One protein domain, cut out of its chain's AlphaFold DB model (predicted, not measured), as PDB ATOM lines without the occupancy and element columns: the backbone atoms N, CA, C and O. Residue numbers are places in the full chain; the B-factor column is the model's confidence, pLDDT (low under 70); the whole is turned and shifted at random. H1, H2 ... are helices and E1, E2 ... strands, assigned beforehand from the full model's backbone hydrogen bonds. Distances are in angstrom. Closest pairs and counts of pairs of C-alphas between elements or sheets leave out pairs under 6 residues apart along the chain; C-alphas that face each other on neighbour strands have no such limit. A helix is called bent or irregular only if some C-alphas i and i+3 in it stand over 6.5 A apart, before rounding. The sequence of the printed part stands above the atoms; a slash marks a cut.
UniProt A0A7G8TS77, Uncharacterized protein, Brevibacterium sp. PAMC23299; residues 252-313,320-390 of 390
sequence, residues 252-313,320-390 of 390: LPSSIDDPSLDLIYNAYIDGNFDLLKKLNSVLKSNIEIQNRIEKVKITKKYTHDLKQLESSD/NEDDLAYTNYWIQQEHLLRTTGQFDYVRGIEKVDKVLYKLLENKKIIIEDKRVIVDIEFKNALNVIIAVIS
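AT A GLANCE: This is residues 252 to 313 and 320 to 390 of the 390 residues of an uncharacterized protein of Brevibacterium sp. PAMC23299 (UniProt A0A7G8TS77). What shape does the model make? A helical head holds the bent H1 with H5 and H6, and the small hairpin of E1 and E2 sits beside it; the long H2 runs out from the head, and H3 and H4 form a loose return path to H5. The far end, residues 320 to 326, sticks out free. What is it made of? The printed part has 133 residues, mostly helix, with named elements in the order H1 H2 H3 H4 H5 E1 E2 H6 and one antiparallel sheet, E1 - E2. It is loose, with a radius of gyration of the C-alphas of 18.2 A and spans of 59 by 30 by 30 A.

IN THESE COORDINATES: Where are the first helices? H1, residues 259 to 282, begins at C-alpha 259 (209.010, 208.933, 134.346). By its hydrogen bonds it was assigned as one helix, but it is bent, with C-alphas 270 and 273 9.5 A apart: arm H1a is residues 259 to 270, 16.6 A long, and arm H1b residues 273 to 282, 14.3 A. H2, residues 286 to 311, is 37.5 A long. What follows the cut? H3 is residues 321 to 339, 26.3 A; H4 is residues 343 to 347; H5 is residues 351 to 361, 15.7 A. Where does the printed part close? E1 is residues 365 to 368 and E2 residues 371 to 374; H6, residues 376 to 389, is 20.0 A long and ends at C-alpha 389 (222.069, 202.092, 121.036).

HOW THE PARTS SIT: What do the arms of H1 touch? H1a touches H5 at a shallow tilt of 11 degrees, opposite ways, the closest C-alphas being those of Leu 263 and Val 355, 6.9 A. H1b touches H6 at a shallow tilt of 32 degrees, only just short of steep, opposite ways, the closest C-alphas being those of Leu 276 and Ile 386, 6.9 A. How does H2 stand? With residues 289 to 296 alone it touches H5, about perpendicular at 88 degrees, the closest C-alphas being those of Ile 293 and Tyr 357, 6.2 A. H2 and H3 are apart; H3 and H4 only just touch, only at the corner, with 3 pairs of C-alphas within 8 A, the closest being Leu 337 and Phe 343, 4.8 A. What do N and O show? In the hairpin E1 and E2, N 366 and O 373 are 2.9 A apart, within hydrogen-bond range. In H1a, H1b, H2, H3, H4, H5 and H6 every O i to N i+4 pair is within that range.

THE WHOLE: How large is it, and where is it cut? The C-alphas farthest apart, those of Asn 320 and Val 388, are 60.5 A apart. Residues 314 to 319 are not printed, and C-alphas 313 and 320 are 16.1 A apart across the cut; the links printed whole are tight. Where is confidence low? The mean pLDDT of the printed part is 77.1, and 36 residues are under 70, among them 252 to 257 and 333 to 349.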
ATOM      1  N   LEU A 252     223.831 205.330 131.175       66.88
ATOM      2  CA  LEU A 252     222.622 206.095 130.963       66.88
ATOM      3  C   LEU A 252     221.971 206.161 132.342       66.88
ATOM      4  O   LEU A 252     221.738 205.095 132.924       66.88
ATOM      5  N   PRO A 253     221.782 207.357 132.917       58.28
ATOM      6  CA  PRO A 253     221.393 207.478 134.307       58.28
ATOM      7  C   PRO A 253     220.064 206.749 134.487       58.28
ATOM      8  O   PRO A 253     219.016 207.177 134.005       58.28
ATOM      9  N   SER A 254     220.124 205.594 135.147       51.44
ATOM     10  CA  SER A 254     218.975 204.733 135.426       51.44
ATOM     11  C   SER A 254     218.104 205.295 136.556       51.44
ATOM     12  O   SER A 254     217.275 204.577 137.098       51.44
ATOM     13  N   SER A 255     218.364 206.541 136.960       51.75
ATOM     14  CA  SER A 255     217.801 207.212 138.129       51.75
ATOM     15  C   SER A 255     217.653 208.725 137.925       51.75
ATOM     16  O   SER A 255     217.840 209.489 138.869       51.75
ATOM     17  N   ILE A 256     217.376 209.195 136.707       55.09
ATOM     18  CA  ILE A 256     216.699 210.495 136.624       55.09
ATOM     19  C   ILE A 256     215.251 210.184 136.983       55.09
ATOM     20  O   ILE A 256     214.647 209.353 136.308       55.09
ATOM     21  N   ASP A 257     214.708 210.828 138.016       66.19
ATOM     22  CA  ASP A 257     213.305 210.732 138.459       66.19
ATOM     23  C   ASP A 257     212.284 211.173 137.382       66.19
ATOM     24  O   ASP A 257     211.137 211.484 137.692       66.19
ATOM     25  N   ASP A 258     212.683 211.225 136.108       72.75
ATOM     26  CA  ASP A 258     211.838 211.511 134.962       72.75
ATOM     27  C   ASP A 258     211.127 210.220 134.507       72.75
ATOM     28  O   ASP A 258     211.743 209.353 133.867       72.75
ATOM     29  N   PRO A 259     209.804 210.100 134.737       76.50
ATOM     30  CA  PRO A 259     209.010 208.933 134.346       76.50
ATOM     31  C   PRO A 259     209.036 208.648 132.835       76.50
ATOM     32  O   PRO A 259     208.628 207.577 132.382       76.50
ATOM     33  N   SER A 260     209.485 209.610 132.028       72.44
ATOM     34  CA  SER A 260     209.537 209.529 130.569       72.44
ATOM     35  C   SER A 260     210.714 208.690 130.076       72.44
ATOM     36  O   SER A 260     210.569 207.939 129.109       72.44
ATOM     37  N   LEU A 261     211.861 208.757 130.760       79.19
ATOM     38  CA  LEU A 261     213.034 207.934 130.451       79.19
ATOM     39  C   LEU A 261     212.768 206.459 130.758       79.19
ATOM     40  O   LEU A 261     213.087 205.586 129.946       79.19
ATOM     41  N   ASP A 262     212.070 206.185 131.859       83.69
ATOM     42  CA  ASP A 262     211.618 204.841 132.219       83.69
ATOM     43  C   ASP A 262     210.736 204.207 131.141       83.69
ATOM     44  O   ASP A 262     210.828 203.002 130.882       83.69
ATOM     45  N   LEU A 263     209.904 204.995 130.455       84.12
ATOM     46  CA  LEU A 263     209.104 204.488 129.340       84.12
ATOM     47  C   LEU A 263     209.974 204.064 128.151       84.12
ATOM     48  O   LEU A 263     209.701 203.021 127.551       84.12
ATOM     49  N   ILE A 264     211.037 204.813 127.839       85.25
ATOM     50  CA  ILE A 264     211.970 204.490 126.747       85.25
ATOM     51  C   ILE A 264     212.782 203.238 127.095       85.25
ATOM     52  O   ILE A 264     212.892 202.322 126.272       85.25
ATOM     53  N   TYR A 265     213.297 203.139 128.324       86.25
ATOM     54  CA  TYR A 265     214.040 201.961 128.773       86.25
ATOM     55  C   TYR A 265     213.181 200.703 128.760       86.25
ATOM     56  O   TYR A 265     213.601 199.669 128.234       86.25
ATOM     57  N   ASN A 266     211.957 200.786 129.283       85.75
ATOM     58  CA  ASN A 266     211.038 199.657 129.280       85.75
ATOM     59  C   ASN A 266     210.640 199.262 127.851       85.75
ATOM     60  O   ASN A 266     210.617 198.072 127.536       85.75
ATOM     61  N   ALA A 267     210.426 200.232 126.954       86.31
ATOM     62  CA  ALA A 267     210.187 199.957 125.539       86.31
ATOM     63  C   ALA A 267     211.370 199.197 124.904       86.31
ATOM     64  O   ALA A 267     211.177 198.164 124.255       86.31
ATOM     65  N   TYR A 268     212.607 199.627 125.149       88.00
ATOM     66  CA  TYR A 268     213.796 198.930 124.654       88.00
ATOM     67  C   TYR A 268     213.955 197.523 125.243       88.00
ATOM     68  O   TYR A 268     214.222 196.559 124.516       88.00
ATOM     69  N   ILE A 269     213.768 197.362 126.555       85.75
ATOM     70  CA  ILE A 269     213.845 196.057 127.220       85.75
ATOM     71  C   ILE A 269     212.795 195.105 126.633       85.75
ATOM     72  O   ILE A 269     213.105 193.933 126.399       85.75
ATOM     73  N   ASP A 270     211.602 195.599 126.313       81.88
ATOM     74  CA  ASP A 270     210.467 194.775 125.900       81.88
ATOM     75  C   ASP A 270     210.409 194.480 124.404       81.88
ATOM     76  O   ASP A 270     209.953 193.400 124.013       81.88
ATOM     77  N   GLY A 271     210.858 195.400 123.554       80.00
ATOM     78  CA  GLY A 271     210.746 195.276 122.101       80.00
ATOM     79  C   GLY A 271     212.040 195.499 121.327       80.00
ATOM     80  O   GLY A 271     211.994 195.515 120.100       80.00
ATOM     81  N   ASN A 272     213.179 195.599 122.020       83.75
ATOM     82  CA  ASN A 272     214.491 195.853 121.431       83.75
ATOM     83  C   ASN A 272     214.560 197.211 120.704       83.75
ATOM     84  O   ASN A 272     213.656 198.044 120.783       83.75
ATOM     85  N   PHE A 273     215.661 197.442 119.995       86.94
ATOM     86  CA  PHE A 273     215.889 198.630 119.184       86.94
ATOM     87  C   PHE A 273     214.806 198.867 118.117       86.94
ATOM     88  O   PHE A 273     214.436 200.010 117.864       86.94
ATOM     89  N   ASP A 274     214.235 197.802 117.547       86.62
ATOM     90  CA  ASP A 274     213.174 197.915 116.540       86.62
ATOM     91  C   ASP A 274     211.918 198.585 117.097       86.62
ATOM     92  O   ASP A 274     211.268 199.361 116.394       86.62
ATOM     93  N   LEU A 275     211.587 198.341 118.371       86.69
ATOM     94  CA  LEU A 275     210.466 199.021 119.009       86.69
ATOM     95  C   LEU A 275     210.740 200.511 119.188       86.69
ATOM     96  O   LEU A 275     209.843 201.308 118.944       86.69
ATOM     97  N   LEU A 276     211.968 200.888 119.561       89.25
ATOM     98  CA  LEU A 276     212.350 202.296 119.661       89.25
ATOM     99  C   LEU A 276     212.296 202.993 118.299       89.25
ATOM    100  O   LEU A 276     211.760 204.092 118.194       89.25
ATOM    101  N   LYS A 277     212.789 202.340 117.239       90.00
ATOM    102  CA  LYS A 277     212.703 202.846 115.861       90.00
ATOM    103  C   LYS A 277     211.260 203.039 115.413       90.00
ATOM    104  O   LYS A 277     210.928 204.097 114.885       90.00
ATOM    105  N   LYS A 278     210.404 202.039 115.643       89.12
ATOM    106  CA  LYS A 278     208.974 202.130 115.330       89.12
ATOM    107  C   LYS A 278     208.306 203.241 116.131       89.12
ATOM    108  O   LYS A 278     207.610 204.053 115.540       89.12
ATOM    109  N   LEU A 279     208.571 203.331 117.434       89.62
ATOM    110  CA  LEU A 279     208.059 204.406 118.280       89.62
ATOM    111  C   LEU A 279     208.480 205.783 117.745       89.62
ATOM    112  O   LEU A 279     207.629 206.646 117.575       89.62
ATOM    113  N   ASN A 280     209.757 205.970 117.402       92.06
ATOM    114  CA  ASN A 280     210.249 207.222 116.823       92.06
ATOM    115  C   ASN A 280     209.606 207.529 115.461       92.06
ATOM    116  O   ASN A 280     209.298 208.678 115.169       92.06
ATOM    117  N   SER A 281     209.377 206.509 114.627       89.81
ATOM    118  CA  SER A 281     208.667 206.667 113.354       89.81
ATOM    119  C   SER A 281     207.236 207.153 113.570       89.81
ATOM    120  O   SER A 281     206.831 208.130 112.950       89.81
ATOM    121  N   VAL A 282     206.500 206.519 114.488       89.25
ATOM    122  CA  VAL A 282     205.117 206.904 114.798       89.25
ATOM    123  C   VAL A 282     205.067 208.324 115.358       89.25
ATOM    124  O   VAL A 282     204.244 209.125 114.933       89.25
ATOM    125  N   LEU A 283     206.000 208.686 116.245       88.69
ATOM    126  CA  LEU A 283     206.065 210.020 116.851       88.69
ATOM    127  C   LEU A 283     206.379 211.158 115.858       88.69
ATOM    128  O   LEU A 283     206.309 212.329 116.230       88.69
ATOM    129  N   LYS A 284     206.726 210.845 114.602       89.25
ATOM    130  CA  LYS A 284     206.904 211.840 113.531       89.25
ATOM    131  C   LYS A 284     205.605 212.173 112.791       89.25
ATOM    132  O   LYS A 284     205.581 213.181 112.091       89.25
ATOM    133  N   SER A 285     204.548 211.369 112.934       90.56
ATOM    134  CA  SER A 285     203.286 211.526 112.200       90.56
ATOM    135  C   SER A 285     202.109 211.788 113.143       90.56
ATOM    136  O   SER A 285     201.616 210.881 113.809       90.56
ATOM    137  N   ASN A 286     201.607 213.028 113.163       85.62
ATOM    138  CA  ASN A 286     200.471 213.419 114.013       85.62
ATOM    139  C   ASN A 286     199.213 212.578 113.742       85.62
ATOM    140  O   ASN A 286     198.528 212.175 114.680       85.62
ATOM    141  N   ILE A 287     198.944 212.286 112.465       86.06
ATOM    142  CA  ILE A 287     197.796 211.478 112.035       86.06
ATOM    143  C   ILE A 287     197.941 210.041 112.550       86.06
ATOM    144  O   ILE A 287     196.988 209.457 113.061       86.06
ATOM    145  N   GLU A 288     199.147 209.473 112.473       86.00
ATOM    146  CA  GLU A 288     199.380 208.100 112.924       86.00
ATOM    147  C   GLU A 288     199.245 207.963 114.448       86.00
ATOM    148  O   GLU A 288     198.650 206.996 114.928       86.00
ATOM    149  N   ILE A 289     199.738 208.944 115.213       87.31
ATOM    150  CA  ILE A 289     199.599 208.965 116.676       87.31
ATOM    151  C   ILE A 289     198.122 209.021 117.075       87.31
ATOM    152  O   ILE A 289     197.708 208.266 117.954       87.31
ATOM    153  N   GLN A 290     197.322 209.876 116.428       86.06
ATOM    154  CA  GLN A 290     195.888 209.999 116.719       86.06
ATOM    155  C   GLN A 290     195.150 208.691 116.468       86.06
ATOM    156  O   GLN A 290     194.519 208.176 117.390       86.06
ATOM    157  N   ASN A 291     195.318 208.113 115.277       85.88
ATOM    158  CA  ASN A 291     194.660 206.861 114.907       85.88
ATOM    159  C   ASN A 291     195.015 205.729 115.884       85.88
ATOM    160  O   ASN A 291     194.149 204.967 116.315       85.88
ATOM    161  N   ARG A 292     196.291 205.625 116.281       86.44
ATOM    162  CA  ARG A 292     196.749 204.595 117.226       86.44
ATOM    163  C   ARG A 292     196.260 204.842 118.654       86.44
ATOM    164  O   ARG A 292     195.872 203.893 119.328       86.44
ATOM    165  N   ILE A 293     196.245 206.085 119.131       85.06
ATOM    166  CA  ILE A 293     195.739 206.415 120.472       85.06
ATOM    167  C   ILE A 293     194.230 206.187 120.561       85.06
ATOM    168  O   ILE A 293     193.761 205.615 121.547       85.06
ATOM    169  N   GLU A 294     193.475 206.610 119.549       84.56
ATOM    170  CA  GLU A 294     192.032 206.388 119.467       84.56
ATOM    171  C   GLU A 294     191.716 204.893 119.481       84.56
ATOM    172  O   GLU A 294     190.926 204.441 120.314       84.56
ATOM    173  N   LYS A 295     192.445 204.107 118.679       82.25
ATOM    174  CA  LYS A 295     192.377 202.645 118.708       82.25
ATOM    175  C   LYS A 295     192.566 202.091 120.124       82.25
ATOM    176  O   LYS A 295     191.734 201.318 120.587       82.25
ATOM    177  N   VAL A 296     193.614 202.502 120.848       81.56
ATOM    178  CA  VAL A 296     193.854 202.002 122.216       81.56
ATOM    179  C   VAL A 296     192.756 202.424 123.192       81.56
ATOM    180  O   VAL A 296     192.372 201.620 124.044       81.56
ATOM    181  N   LYS A 297     192.241 203.657 123.091       83.25
ATOM    182  CA  LYS A 297     191.133 204.139 123.934       83.25
ATOM    183  C   LYS A 297     189.883 203.282 123.741       83.25
ATOM    184  O   LYS A 297     189.307 202.839 124.733       83.25
ATOM    185  N   ILE A 298     189.519 202.995 122.488       80.31
ATOM    186  CA  ILE A 298     188.389 202.123 122.145       80.31
ATOM    187  C   ILE A 298     188.609 200.721 122.727       80.31
ATOM    188  O   ILE A 298     187.747 200.214 123.444       80.31
ATOM    189  N   THR A 299     189.789 200.124 122.519       75.38
ATOM    190  CA  THR A 299     190.101 198.784 123.043       75.38
ATOM    191  C   THR A 299     190.053 198.723 124.573       75.38
ATOM    192  O   THR A 299     189.563 197.742 125.136       75.38
ATOM    193  N   LYS A 300     190.556 199.748 125.279       78.50
ATOM    194  CA  LYS A 300     190.512 199.795 126.750       78.50
ATOM    195  C   LYS A 300     189.092 199.946 127.280       78.50
ATOM    196  O   LYS A 300     188.757 199.236 128.222       78.50
ATOM    197  N   LYS A 301     188.287 200.826 126.673       82.94
ATOM    198  CA  LYS A 301     186.868 200.987 127.011       82.94
ATOM    199  C   LYS A 301     186.141 199.648 126.866       82.94
ATOM    200  O   LYS A 301     185.595 199.145 127.834       82.94
ATOM    201  N   TYR A 302     186.308 198.989 125.721       73.81
ATOM    202  CA  TYR A 302     185.731 197.670 125.465       73.81
ATOM    203  C   TYR A 302     186.168 196.601 126.478       73.81
ATOM    204  O   TYR A 302     185.354 195.851 127.004       73.81
ATOM    205  N   THR A 303     187.465 196.541 126.800       72.06
ATOM    206  CA  THR A 303     187.989 195.562 127.770       72.06
ATOM    207  C   THR A 303     187.457 195.811 129.184       72.06
ATOM    208  O   THR A 303     187.307 194.871 129.960       72.06
ATOM    209  N   HIS A 304     187.236 197.074 129.545       79.31
ATOM    210  CA  HIS A 304     186.657 197.445 130.828       79.31
ATOM    211  C   HIS A 304     185.183 197.032 130.902       79.31
ATOM    212  O   HIS A 304     184.803 196.358 131.855       79.31
ATOM    213  N   ASP A 305     184.403 197.345 129.868       77.25
ATOM    214  CA  ASP A 305     182.972 197.032 129.799       77.25
ATOM    215  C   ASP A 305     182.736 195.508 129.797       77.25
ATOM    216  O   ASP A 305     181.902 195.008 130.547       77.25
ATOM    217  N   LEU A 306     183.558 194.739 129.067       70.12
ATOM    218  CA  LEU A 306     183.535 193.269 129.112       70.12
ATOM    219  C   LEU A 306     183.856 192.702 130.496       70.12
ATOM    220  O   LEU A 306     183.224 191.746 130.928       70.12
ATOM    221  N   LYS A 307     184.839 193.268 131.204       73.06
ATOM    222  CA  LYS A 307     185.178 192.807 132.558       73.06
ATOM    223  C   LYS A 307     184.077 193.106 133.561       73.06
ATOM    224  O   LYS A 307     183.903 192.324 134.487       73.06
ATOM    225  N   GLN A 308     183.369 194.224 133.399       75.62
ATOM    226  CA  GLN A 308     182.210 194.532 134.230       75.62
ATOM    227  C   GLN A 308     181.090 193.514 133.995       75.62
ATOM    228  O   GLN A 308     180.571 192.981 134.973       75.62
ATOM    229  N   LEU A 309     180.821 193.163 132.732       70.25
ATOM    230  CA  LEU A 309     179.858 192.121 132.352       70.25
ATOM    231  C   LEU A 309     180.253 190.720 132.855       70.25
ATOM    232  O   LEU A 309     179.408 189.994 133.362       70.25
ATOM    233  N   GLU A 310     181.533 190.338 132.775       67.81
ATOM    234  CA  GLU A 310     182.022 189.060 133.326       67.81
ATOM    235  C   GLU A 310     181.975 189.020 134.862       67.81
ATOM    236  O   GLU A 310     181.871 187.946 135.441       67.81
ATOM    237  N   SER A 311     182.086 190.172 135.532       68.81
ATOM    238  CA  SER A 311     182.047 190.262 136.998       68.81
ATOM    239  C   SER A 311     180.638 190.378 137.580       68.81
ATOM    240  O   SER A 311     180.465 190.186 138.785       68.81
ATOM    241  N   SER A 312     179.627 190.687 136.759       68.00
ATOM    242  CA  SER A 312     178.231 190.577 137.168       68.00
ATOM    243  C   SER A 312     177.808 189.110 137.074       68.00
ATOM    244  O   SER A 312     177.142 188.699 136.129       68.00
ATOM    245  N   ASP A 313     178.180 188.320 138.084       54.22
ATOM    246  CA  ASP A 313     177.811 186.901 138.273       54.22
ATOM    247  C   ASP A 313     176.294 186.678 138.510       54.22
ATOM    248  O   ASP A 313     175.863 185.664 139.052       54.22
ATOM    249  N   ASN A 320     166.070 192.758 131.723       71.38
ATOM    250  CA  ASN A 320     165.087 193.604 131.068       71.38
ATOM    251  C   ASN A 320     165.430 193.683 129.558       71.38
ATOM    252  O   ASN A 320     166.589 193.506 129.175       71.38
ATOM    253  N   GLU A 321     164.432 193.905 128.695       67.88
ATOM    254  CA  GLU A 321     164.612 194.007 127.235       67.88
ATOM    255  C   GLU A 321     165.756 194.947 126.819       67.88
ATOM    256  O   GLU A 321     166.473 194.636 125.867       67.88
ATOM    257  N   ASP A 322     165.994 196.033 127.555       65.69
ATOM    258  CA  ASP A 322     167.084 196.979 127.301       65.69
ATOM    259  C   ASP A 322     168.470 196.355 127.534       65.69
ATOM    260  O   ASP A 322     169.395 196.566 126.743       65.69
ATOM    261  N   ASP A 323     168.621 195.529 128.572       62.00
ATOM    262  CA  ASP A 323     169.879 194.838 128.874       62.00
ATOM    263  C   ASP A 323     170.145 193.720 127.854       62.00
ATOM    264  O   ASP A 323     171.286 193.487 127.428       62.00
ATOM    265  N   LEU A 324     169.083 193.051 127.393       67.12
ATOM    266  CA  LEU A 324     169.159 192.047 126.333       67.12
ATOM    267  C   LEU A 324     169.515 192.691 124.983       67.12
ATOM    268  O   LEU A 324     170.345 192.162 124.238       67.12
ATOM    269  N   ALA A 325     168.935 193.855 124.681       69.56
ATOM    270  CA  ALA A 325     169.247 194.645 123.495       69.56
ATOM    271  C   ALA A 325     170.697 195.142 123.517       69.56
ATOM    272  O   ALA A 325     171.394 195.043 122.505       69.56
ATOM    273  N   TYR A 326     171.190 195.591 124.675       64.25
ATOM    274  CA  TYR A 326     172.587 195.979 124.856       64.25
ATOM    275  C   TYR A 326     173.535 194.793 124.625       64.25
ATOM    276  O   TYR A 326     174.511 194.905 123.882       64.25
ATOM    277  N   THR A 327     173.221 193.622 125.180       62.06
ATOM    278  CA  THR A 327     174.045 192.410 125.031       62.06
ATOM    279  C   THR A 327     174.061 191.902 123.587       62.06
ATOM    280  O   THR A 327     175.124 191.598 123.041       62.06
ATOM    281  N   ASN A 328     172.903 191.888 122.921       70.81
ATOM    282  CA  ASN A 328     172.789 191.509 121.513       70.81
ATOM    283  C   ASN A 328     173.508 192.493 120.589       70.81
ATOM    284  O   ASN A 328     174.181 192.061 119.652       70.81
ATOM    285  N   TYR A 329     173.445 193.795 120.880       72.81
ATOM    286  CA  TYR A 329     174.228 194.804 120.171       72.81
ATOM    287  C   TYR A 329     175.730 194.492 120.250       72.81
ATOM    288  O   TYR A 329     176.424 194.534 119.235       72.81
ATOM    289  N   TRP A 330     176.239 194.089 121.418       60.38
ATOM    290  CA  TRP A 330     177.656 193.753 121.584       60.38
ATOM    291  C   TRP A 330     178.070 192.438 120.929       60.38
ATOM    292  O   TRP A 330     179.120 192.402 120.291       60.38
ATOM    293  N   ILE A 331     177.247 191.391 121.005       68.69
ATOM    294  CA  ILE A 331     177.480 190.136 120.270       68.69
ATOM    295  C   ILE A 331     177.515 190.412 118.762       68.69
ATOM    296  O   ILE A 331     178.369 189.890 118.042       68.69
ATOM    297  N   GLN A 332     176.629 191.286 118.283       72.12
ATOM    298  CA  GLN A 332     176.576 191.679 116.884       72.12
ATOM    299  C   GLN A 332     177.810 192.493 116.477       72.12
ATOM    300  O   GLN A 332     178.371 192.225 115.417       72.12
ATOM    301  N   GLN A 333     178.292 193.411 117.324       66.69
ATOM    302  CA  GLN A 333     179.554 194.131 117.106       66.69
ATOM    303  C   GLN A 333     180.766 193.192 117.132       66.69
ATOM    304  O   GLN A 333     181.645 193.302 116.277       66.69
ATOM    305  N   GLU A 334     180.811 192.223 118.050       62.75
ATOM    306  CA  GLU A 334     181.873 191.215 118.102       62.75
ATOM    307  C   GLU A 334     181.900 190.377 116.817       62.75
ATOM    308  O   GLU A 334     182.957 190.183 116.209       62.75
ATOM    309  N   HIS A 335     180.728 189.921 116.370       67.69
ATOM    310  CA  HIS A 335     180.572 189.192 115.121       67.69
ATOM    311  C   HIS A 335     181.004 190.046 113.923       67.69
ATOM    312  O   HIS A 335     181.783 189.574 113.097       67.69
ATOM    313  N   LEU A 336     180.589 191.318 113.859       64.94
ATOM    314  CA  LEU A 336     180.971 192.247 112.792       64.94
ATOM    315  C   LEU A 336     182.492 192.433 112.731       64.94
ATOM    316  O   LEU A 336     183.091 192.329 111.658       64.94
ATOM    317  N   LEU A 337     183.138 192.623 113.884       57.94
ATOM    318  CA  LEU A 337     184.592 192.742 113.999       57.94
ATOM    319  C   LEU A 337     185.304 191.449 113.571       57.94
ATOM    320  O   LEU A 337     186.323 191.512 112.881       57.94
ATOM    321  N   ARG A 338     184.764 190.268 113.908       54.66
ATOM    322  CA  ARG A 338     185.283 188.961 113.445       54.66
ATOM    323  C   ARG A 338     185.160 188.801 111.938       54.66
ATOM    324  O   ARG A 338     186.132 188.419 111.295       54.66
ATOM    325  N   THR A 339     184.009 189.146 111.371       62.25
ATOM    326  CA  THR A 339     183.754 188.999 109.932       62.25
ATOM    327  C   THR A 339     184.508 190.005 109.069       62.25
ATOM    328  O   THR A 339     184.869 189.688 107.942       62.25
ATOM    329  N   THR A 340     184.803 191.197 109.591       57.31
ATOM    330  CA  THR A 340     185.555 192.241 108.870       57.31
ATOM    331  C   THR A 340     187.074 192.095 109.004       57.31
ATOM    332  O   THR A 340     187.818 192.922 108.482       57.31
ATOM    333  N   GLY A 341     187.566 191.080 109.728       42.66
ATOM    334  CA  GLY A 341     188.993 190.926 110.038       42.66
ATOM    335  C   GLY A 341     189.529 191.959 111.041       42.66
ATOM    336  O   GLY A 341     190.718 191.967 111.353       42.66
ATOM    337  N   GLN A 342     188.663 192.812 111.597       48.84
ATOM    338  CA  GLN A 342     189.012 193.786 112.633       48.84
ATOM    339  C   GLN A 342     189.063 193.168 114.041       48.84
ATOM    340  O   GLN A 342     189.402 193.835 115.011       48.84
ATOM    341  N   PHE A 343     188.795 191.877 114.207       44.72
ATOM    342  CA  PHE A 343     188.908 191.224 115.511       44.72
ATOM    343  C   PHE A 343     190.365 191.040 115.959       44.72
ATOM    344  O   PHE A 343     190.687 191.217 117.138       44.72
ATOM    345  N   ASP A 344     191.284 190.827 115.011       41.84
ATOM    346  CA  ASP A 344     192.728 190.901 115.277       41.84
ATOM    347  C   ASP A 344     193.166 192.328 115.671       41.84
ATOM    348  O   ASP A 344     194.151 192.512 116.394       41.84
ATOM    349  N   TYR A 345     192.374 193.343 115.304       43.31
ATOM    350  CA  TYR A 345     192.541 194.744 115.705       43.31
ATOM    351  C   TYR A 345     192.282 194.966 117.207       43.31
ATOM    352  O   TYR A 345     192.892 195.860 117.795       43.31
ATOM    353  N   VAL A 346     191.432 194.141 117.838       45.25
ATOM    354  CA  VAL A 346     191.079 194.224 119.271       45.25
ATOM    355  C   VAL A 346     192.078 193.460 120.151       45.25
ATOM    356  O   VAL A 346     192.407 193.913 121.247       45.25
ATOM    357  N   ARG A 347     192.632 192.334 119.677       42.94
ATOM    358  CA  ARG A 347     193.639 191.557 120.434       42.94
ATOM    359  C   ARG A 347     195.066 192.086 120.299       42.94
ATOM    360  O   ARG A 347     195.879 191.888 121.206       42.94
ATOM    361  N   GLY A 348     195.384 192.755 119.196       50.47
ATOM    362  CA  GLY A 348     196.727 193.232 118.896       50.47
ATOM    363  C   GLY A 348     196.943 194.699 119.243       50.47
ATOM    364  O   GLY A 348     197.158 195.496 118.336       50.47
ATOM    365  N   ILE A 349     196.937 195.079 120.528       61.34
ATOM    366  CA  ILE A 349     197.614 196.332 120.902       61.34
ATOM    367  C   ILE A 349     199.107 196.080 120.689       61.34
ATOM    368  O   ILE A 349     199.724 195.322 121.456       61.34
ATOM    369  N   GLU A 350     199.688 196.681 119.647       77.62
ATOM    370  CA  GLU A 350     201.117 196.553 119.398       77.62
ATOM    371  C   GLU A 350     201.886 197.083 120.614       77.62
ATOM    372  O   GLU A 350     201.427 197.951 121.361       77.62
ATOM    373  N   LYS A 351     203.101 196.575 120.844       81.69
ATOM    374  CA  LYS A 351     203.938 197.072 121.947       81.69
ATOM    375  C   LYS A 351     204.138 198.598 121.867       81.69
ATOM    376  O   LYS A 351     204.224 199.231 122.912       81.69
ATOM    377  N   VAL A 352     204.153 199.173 120.657       84.38
ATOM    378  CA  VAL A 352     204.252 200.626 120.420       84.38
ATOM    379  C   VAL A 352     203.012 201.348 120.939       84.38
ATOM    380  O   VAL A 352     203.141 202.320 121.675       84.38
ATOM    381  N   ASP A 353     201.822 200.832 120.641       86.44
ATOM    382  CA  ASP A 353     200.550 201.426 121.051       86.44
ATOM    383  C   ASP A 353     200.420 201.480 122.586       86.44
ATOM    384  O   ASP A 353     199.968 202.477 123.147       86.44
ATOM    385  N   LYS A 354     200.913 200.448 123.294       83.44
ATOM    386  CA  LYS A 354     200.990 200.457 124.770       83.44
ATOM    387  C   LYS A 354     201.895 201.566 125.301       83.44
ATOM    388  O   LYS A 354     201.593 202.139 126.344       83.44
ATOM    389  N   VAL A 355     203.008 201.837 124.620       85.25
ATOM    390  CA  VAL A 355     203.942 202.901 125.010       85.25
ATOM    391  C   VAL A 355     203.327 204.270 124.725       85.25
ATOM    392  O   VAL A 355     203.321 205.104 125.620       85.25
ATOM    393  N   LEU A 356     202.727 204.478 123.547       86.81
ATOM    394  CA  LEU A 356     202.028 205.726 123.196       86.81
ATOM    395  C   LEU A 356     200.929 206.068 124.197       86.81
ATOM    396  O   LEU A 356     200.802 207.211 124.622       86.81
ATOM    397  N   TYR A 357     200.165 205.065 124.615       85.50
ATOM    398  CA  TYR A 357     199.116 205.271 125.596       85.50
ATOM    399  C   TYR A 357     199.670 205.663 126.975       85.50
ATOM    400  O   TYR A 357     199.137 206.565 127.612       85.50
ATOM    401  N   LYS A 358     200.772 205.049 127.427       86.12
ATOM    402  CA  LYS A 358     201.447 205.473 128.667       86.12
ATOM    403  C   LYS A 358     202.029 206.884 128.562       86.12
ATOM    404  O   LYS A 358     202.019 207.619 129.542       86.12
ATOM    405  N   LEU A 359     202.516 207.274 127.383       86.88
ATOM    406  CA  LEU A 359     202.974 208.643 127.134       86.88
ATOM    407  C   LEU A 359     201.821 209.645 127.220       86.88
ATOM    408  O   LEU A 359     202.006 210.729 127.767       86.88
ATOM    409  N   LEU A 360     200.633 209.275 126.735       87.50
ATOM    410  CA  LEU A 360     199.417 210.070 126.897       87.50
ATOM    411  C   LEU A 360     199.011 210.192 128.378       87.50
ATOM    412  O   LEU A 360     198.758 211.300 128.839       87.50
ATOM    413  N   GLU A 361     198.987 209.086 129.135       86.06
ATOM    414  CA  GLU A 361     198.683 209.103 130.582       86.06
ATOM    415  C   GLU A 361     199.655 209.998 131.365       86.06
ATOM    416  O   GLU A 361     199.236 210.759 132.235       86.06
ATOM    417  N   ASN A 362     200.940 209.971 131.002       85.88
ATOM    418  CA  ASN A 362     201.986 210.776 131.633       85.88
ATOM    419  C   ASN A 362     202.095 212.205 131.066       85.88
ATOM    420  O   ASN A 362     203.067 212.897 131.362       85.88
ATOM    421  N   LYS A 363     201.134 212.651 130.241       89.19
ATOM    422  CA  LYS A 363     201.109 213.983 129.600       89.19
ATOM    423  C   LYS A 363     202.347 214.311 128.750       89.19
ATOM    424  O   LYS A 363     202.644 215.475 128.503       89.19
ATOM    425  N   LYS A 364     203.060 213.291 128.271       89.31
ATOM    426  CA  LYS A 364     204.193 213.429 127.337       89.31
ATOM    427  C   LYS A 364     203.738 213.529 125.884       89.31
ATOM    428  O   LYS A 364     204.496 213.942 125.011       89.31
ATOM    429  N   ILE A 365     202.485 213.160 125.634       88.38
ATOM    430  CA  ILE A 365     201.748 213.465 124.415       88.38
ATOM    431  C   ILE A 365     200.469 214.174 124.846       88.38
ATOM    432  O   ILE A 365     199.740 213.659 125.691       88.38
ATOM    433  N   ILE A 366     200.191 215.331 124.258       89.88
ATOM    434  CA  ILE A 366     198.948 216.080 124.447       89.88
ATOM    435  C   ILE A 366     198.246 216.163 123.092       89.88
ATOM    436  O   ILE A 366     198.890 216.351 122.058       89.88
ATOM    437  N   ILE A 367     196.928 215.969 123.087       87.94
ATOM    438  CA  ILE A 367     196.097 216.088 121.886       87.94
ATOM    439  C   ILE A 367     195.149 217.267 122.100       87.94
ATOM    440  O   ILE A 367     194.208 217.151 122.881       87.94
ATOM    441  N   GLU A 368     195.396 218.374 121.402       89.31
ATOM    442  CA  GLU A 368     194.609 219.616 121.455       89.31
ATOM    443  C   GLU A 368     194.201 220.007 120.034       89.31
ATOM    444  O   GLU A 368     195.046 220.036 119.143       89.31
ATOM    445  N   ASP A 369     192.912 220.259 119.790       84.25
ATOM    446  CA  ASP A 369     192.386 220.726 118.495       84.25
ATOM    447  C   ASP A 369     192.897 219.944 117.272       84.25
ATOM    448  O   ASP A 369     193.283 220.504 116.243       84.25
ATOM    449  N   LYS A 370     192.926 218.608 117.384       82.00
ATOM    450  CA  LYS A 370     193.462 217.686 116.361       82.00
ATOM    451  C   LYS A 370     194.951 217.889 116.044       82.00
ATOM    452  O   LYS A 370     195.446 217.358 115.049       82.00
ATOM    453  N   ARG A 371     195.703 218.576 116.897       83.88
ATOM    454  CA  ARG A 371     197.167 218.621 116.875       83.88
ATOM    455  C   ARG A 371     197.711 217.710 117.965       83.88
ATOM    456  O   ARG A 371     197.135 217.590 119.041       83.88
ATOM    457  N   VAL A 372     198.812 217.035 117.656       87.69
ATOM    458  CA  VAL A 372     199.546 216.218 118.623       87.69
ATOM    459  C   VAL A 372     200.791 216.990 119.017       87.69
ATOM    460  O   VAL A 372     201.633 217.284 118.168       87.69
ATOM    461  N   ILE A 373     200.895 217.322 120.295       89.25
ATOM    462  CA  ILE A 373     202.069 217.957 120.878       89.25
ATOM    463  C   ILE A 373     202.825 216.865 121.623       89.25
ATOM    464  O   ILE A 373     202.320 216.283 122.582       89.25
ATOM    465  N   VAL A 374     204.020 216.543 121.135       89.50
ATOM    466  CA  VAL A 374     204.935 215.608 121.795       89.50
ATOM    467  C   VAL A 374     205.930 216.427 122.598       89.50
ATOM    468  O   VAL A 374     206.530 217.358 122.060       89.50
ATOM    469  N   ASP A 375     206.114 216.060 123.860       91.31
ATOM    470  CA  ASP A 375     207.097 216.670 124.746       91.31
ATOM    471  C   ASP A 375     208.496 216.678 124.101       91.31
ATOM    472  O   ASP A 375     209.009 215.647 123.647       91.31
ATOM    473  N   ILE A 376     209.096 217.869 124.011       87.56
ATOM    474  CA  ILE A 376     210.355 218.086 123.285       87.56
ATOM    475  C   ILE A 376     211.503 217.374 124.004       87.56
ATOM    476  O   ILE A 376     212.343 216.751 123.349       87.56
ATOM    477  N   GLU A 377     211.509 217.409 125.337       85.56
ATOM    478  CA  GLU A 377     212.509 216.732 126.166       85.56
ATOM    479  C   GLU A 377     212.465 215.220 125.942       85.56
ATOM    480  O   GLU A 377     213.489 214.612 125.618       85.56
ATOM    481  N   PHE A 378     211.270 214.623 125.977       87.50
ATOM    482  CA  PHE A 378     211.080 213.209 125.657       87.50
ATOM    483  C   PHE A 378     211.560 212.842 124.245       87.50
ATOM    484  O   PHE A 378     212.260 211.842 124.060       87.50
ATOM    485  N   LYS A 379     211.202 213.640 123.231       88.44
ATOM    486  CA  LYS A 379     211.599 213.385 121.837       88.44
ATOM    487  C   LYS A 379     213.119 213.449 121.662       88.44
ATOM    488  O   LYS A 379     213.690 212.617 120.954       88.44
ATOM    489  N   ASN A 380     213.773 214.401 122.321       87.38
ATOM    490  CA  ASN A 380     215.228 214.527 122.317       87.38
ATOM    491  C   ASN A 380     215.888 213.341 123.029       87.38
ATOM    492  O   ASN A 380     216.781 212.717 122.455       87.38
ATOM    493  N   ALA A 381     215.392 212.960 124.210       85.44
ATOM    494  CA  ALA A 381     215.866 211.790 124.943       85.44
ATOM    495  C   ALA A 381     215.747 210.497 124.119       85.44
ATOM    496  O   ALA A 381     216.699 209.718 124.037       85.44
ATOM    497  N   LEU A 382     214.617 210.289 123.435       87.94
ATOM    498  CA  LEU A 382     214.413 209.136 122.557       87.94
ATOM    499  C   LEU A 382     215.427 209.098 121.407       87.94
ATOM    500  O   LEU A 382     215.987 208.038 121.125       87.94
ATOM    501  N   ASN A 383     215.690 210.234 120.755       88.56
ATOM    502  CA  ASN A 383     216.663 210.309 119.663       88.56
ATOM    503  C   ASN A 383     218.098 210.048 120.140       88.56
ATOM    504  O   ASN A 383     218.823 209.307 119.477       88.56
ATOM    505  N   VAL A 384     218.490 210.593 121.297       86.62
ATOM    506  CA  VAL A 384     219.809 210.348 121.905       86.62
ATOM    507  C   VAL A 384     219.975 208.867 122.239       86.62
ATOM    508  O   VAL A 384     220.967 208.256 121.855       86.62
ATOM    509  N   ILE A 385     218.981 208.253 122.882       84.50
ATOM    510  CA  ILE A 385     219.025 206.828 123.233       84.50
ATOM    511  C   ILE A 385     219.085 205.951 121.975       84.50
ATOM    512  O   ILE A 385     219.838 204.981 121.941       84.50
ATOM    513  N   ILE A 386     218.335 206.292 120.924       87.69
ATOM    514  CA  ILE A 386     218.412 205.585 119.639       87.69
ATOM    515  C   ILE A 386     219.824 205.676 119.050       87.69
ATOM    516  O   ILE A 386     220.333 204.648 118.614       87.69
ATOM    517  N   ALA A 387     220.453 206.854 119.078       86.94
ATOM    518  CA  ALA A 387     221.802 207.074 118.552       86.94
ATOM    519  C   ALA A 387     222.903 206.376 119.373       86.94
ATOM    520  O   ALA A 387     223.896 205.929 118.814       86.94
ATOM    521  N   VAL A 388     222.732 206.258 120.693       84.88
ATOM    522  CA  VAL A 388     223.678 205.549 121.578       84.88
ATOM    523  C   VAL A 388     223.548 204.026 121.446       84.88
ATOM    524  O   VAL A 388     224.507 203.284 121.666       84.88
ATOM    525  N   ILE A 389     222.346 203.530 121.138       84.56
ATOM    526  CA  ILE A 389     222.069 202.092 121.036       84.56
ATOM    527  C   ILE A 389     222.400 201.524 119.651       84.56
ATOM    528  O   ILE A 389     222.773 200.340 119.603       84.56
ATOM    529  N   SER A 390     222.204 202.321 118.587       84.12
ATOM    530  CA  SER A 390     222.544 201.995 117.193       84.12
ATOM    531  C   SER A 390     224.033 201.772 117.024       84.12
ATOM    532  O   SER A 390     224.378 200.742 116.407       84.12
TER     533      SER A 390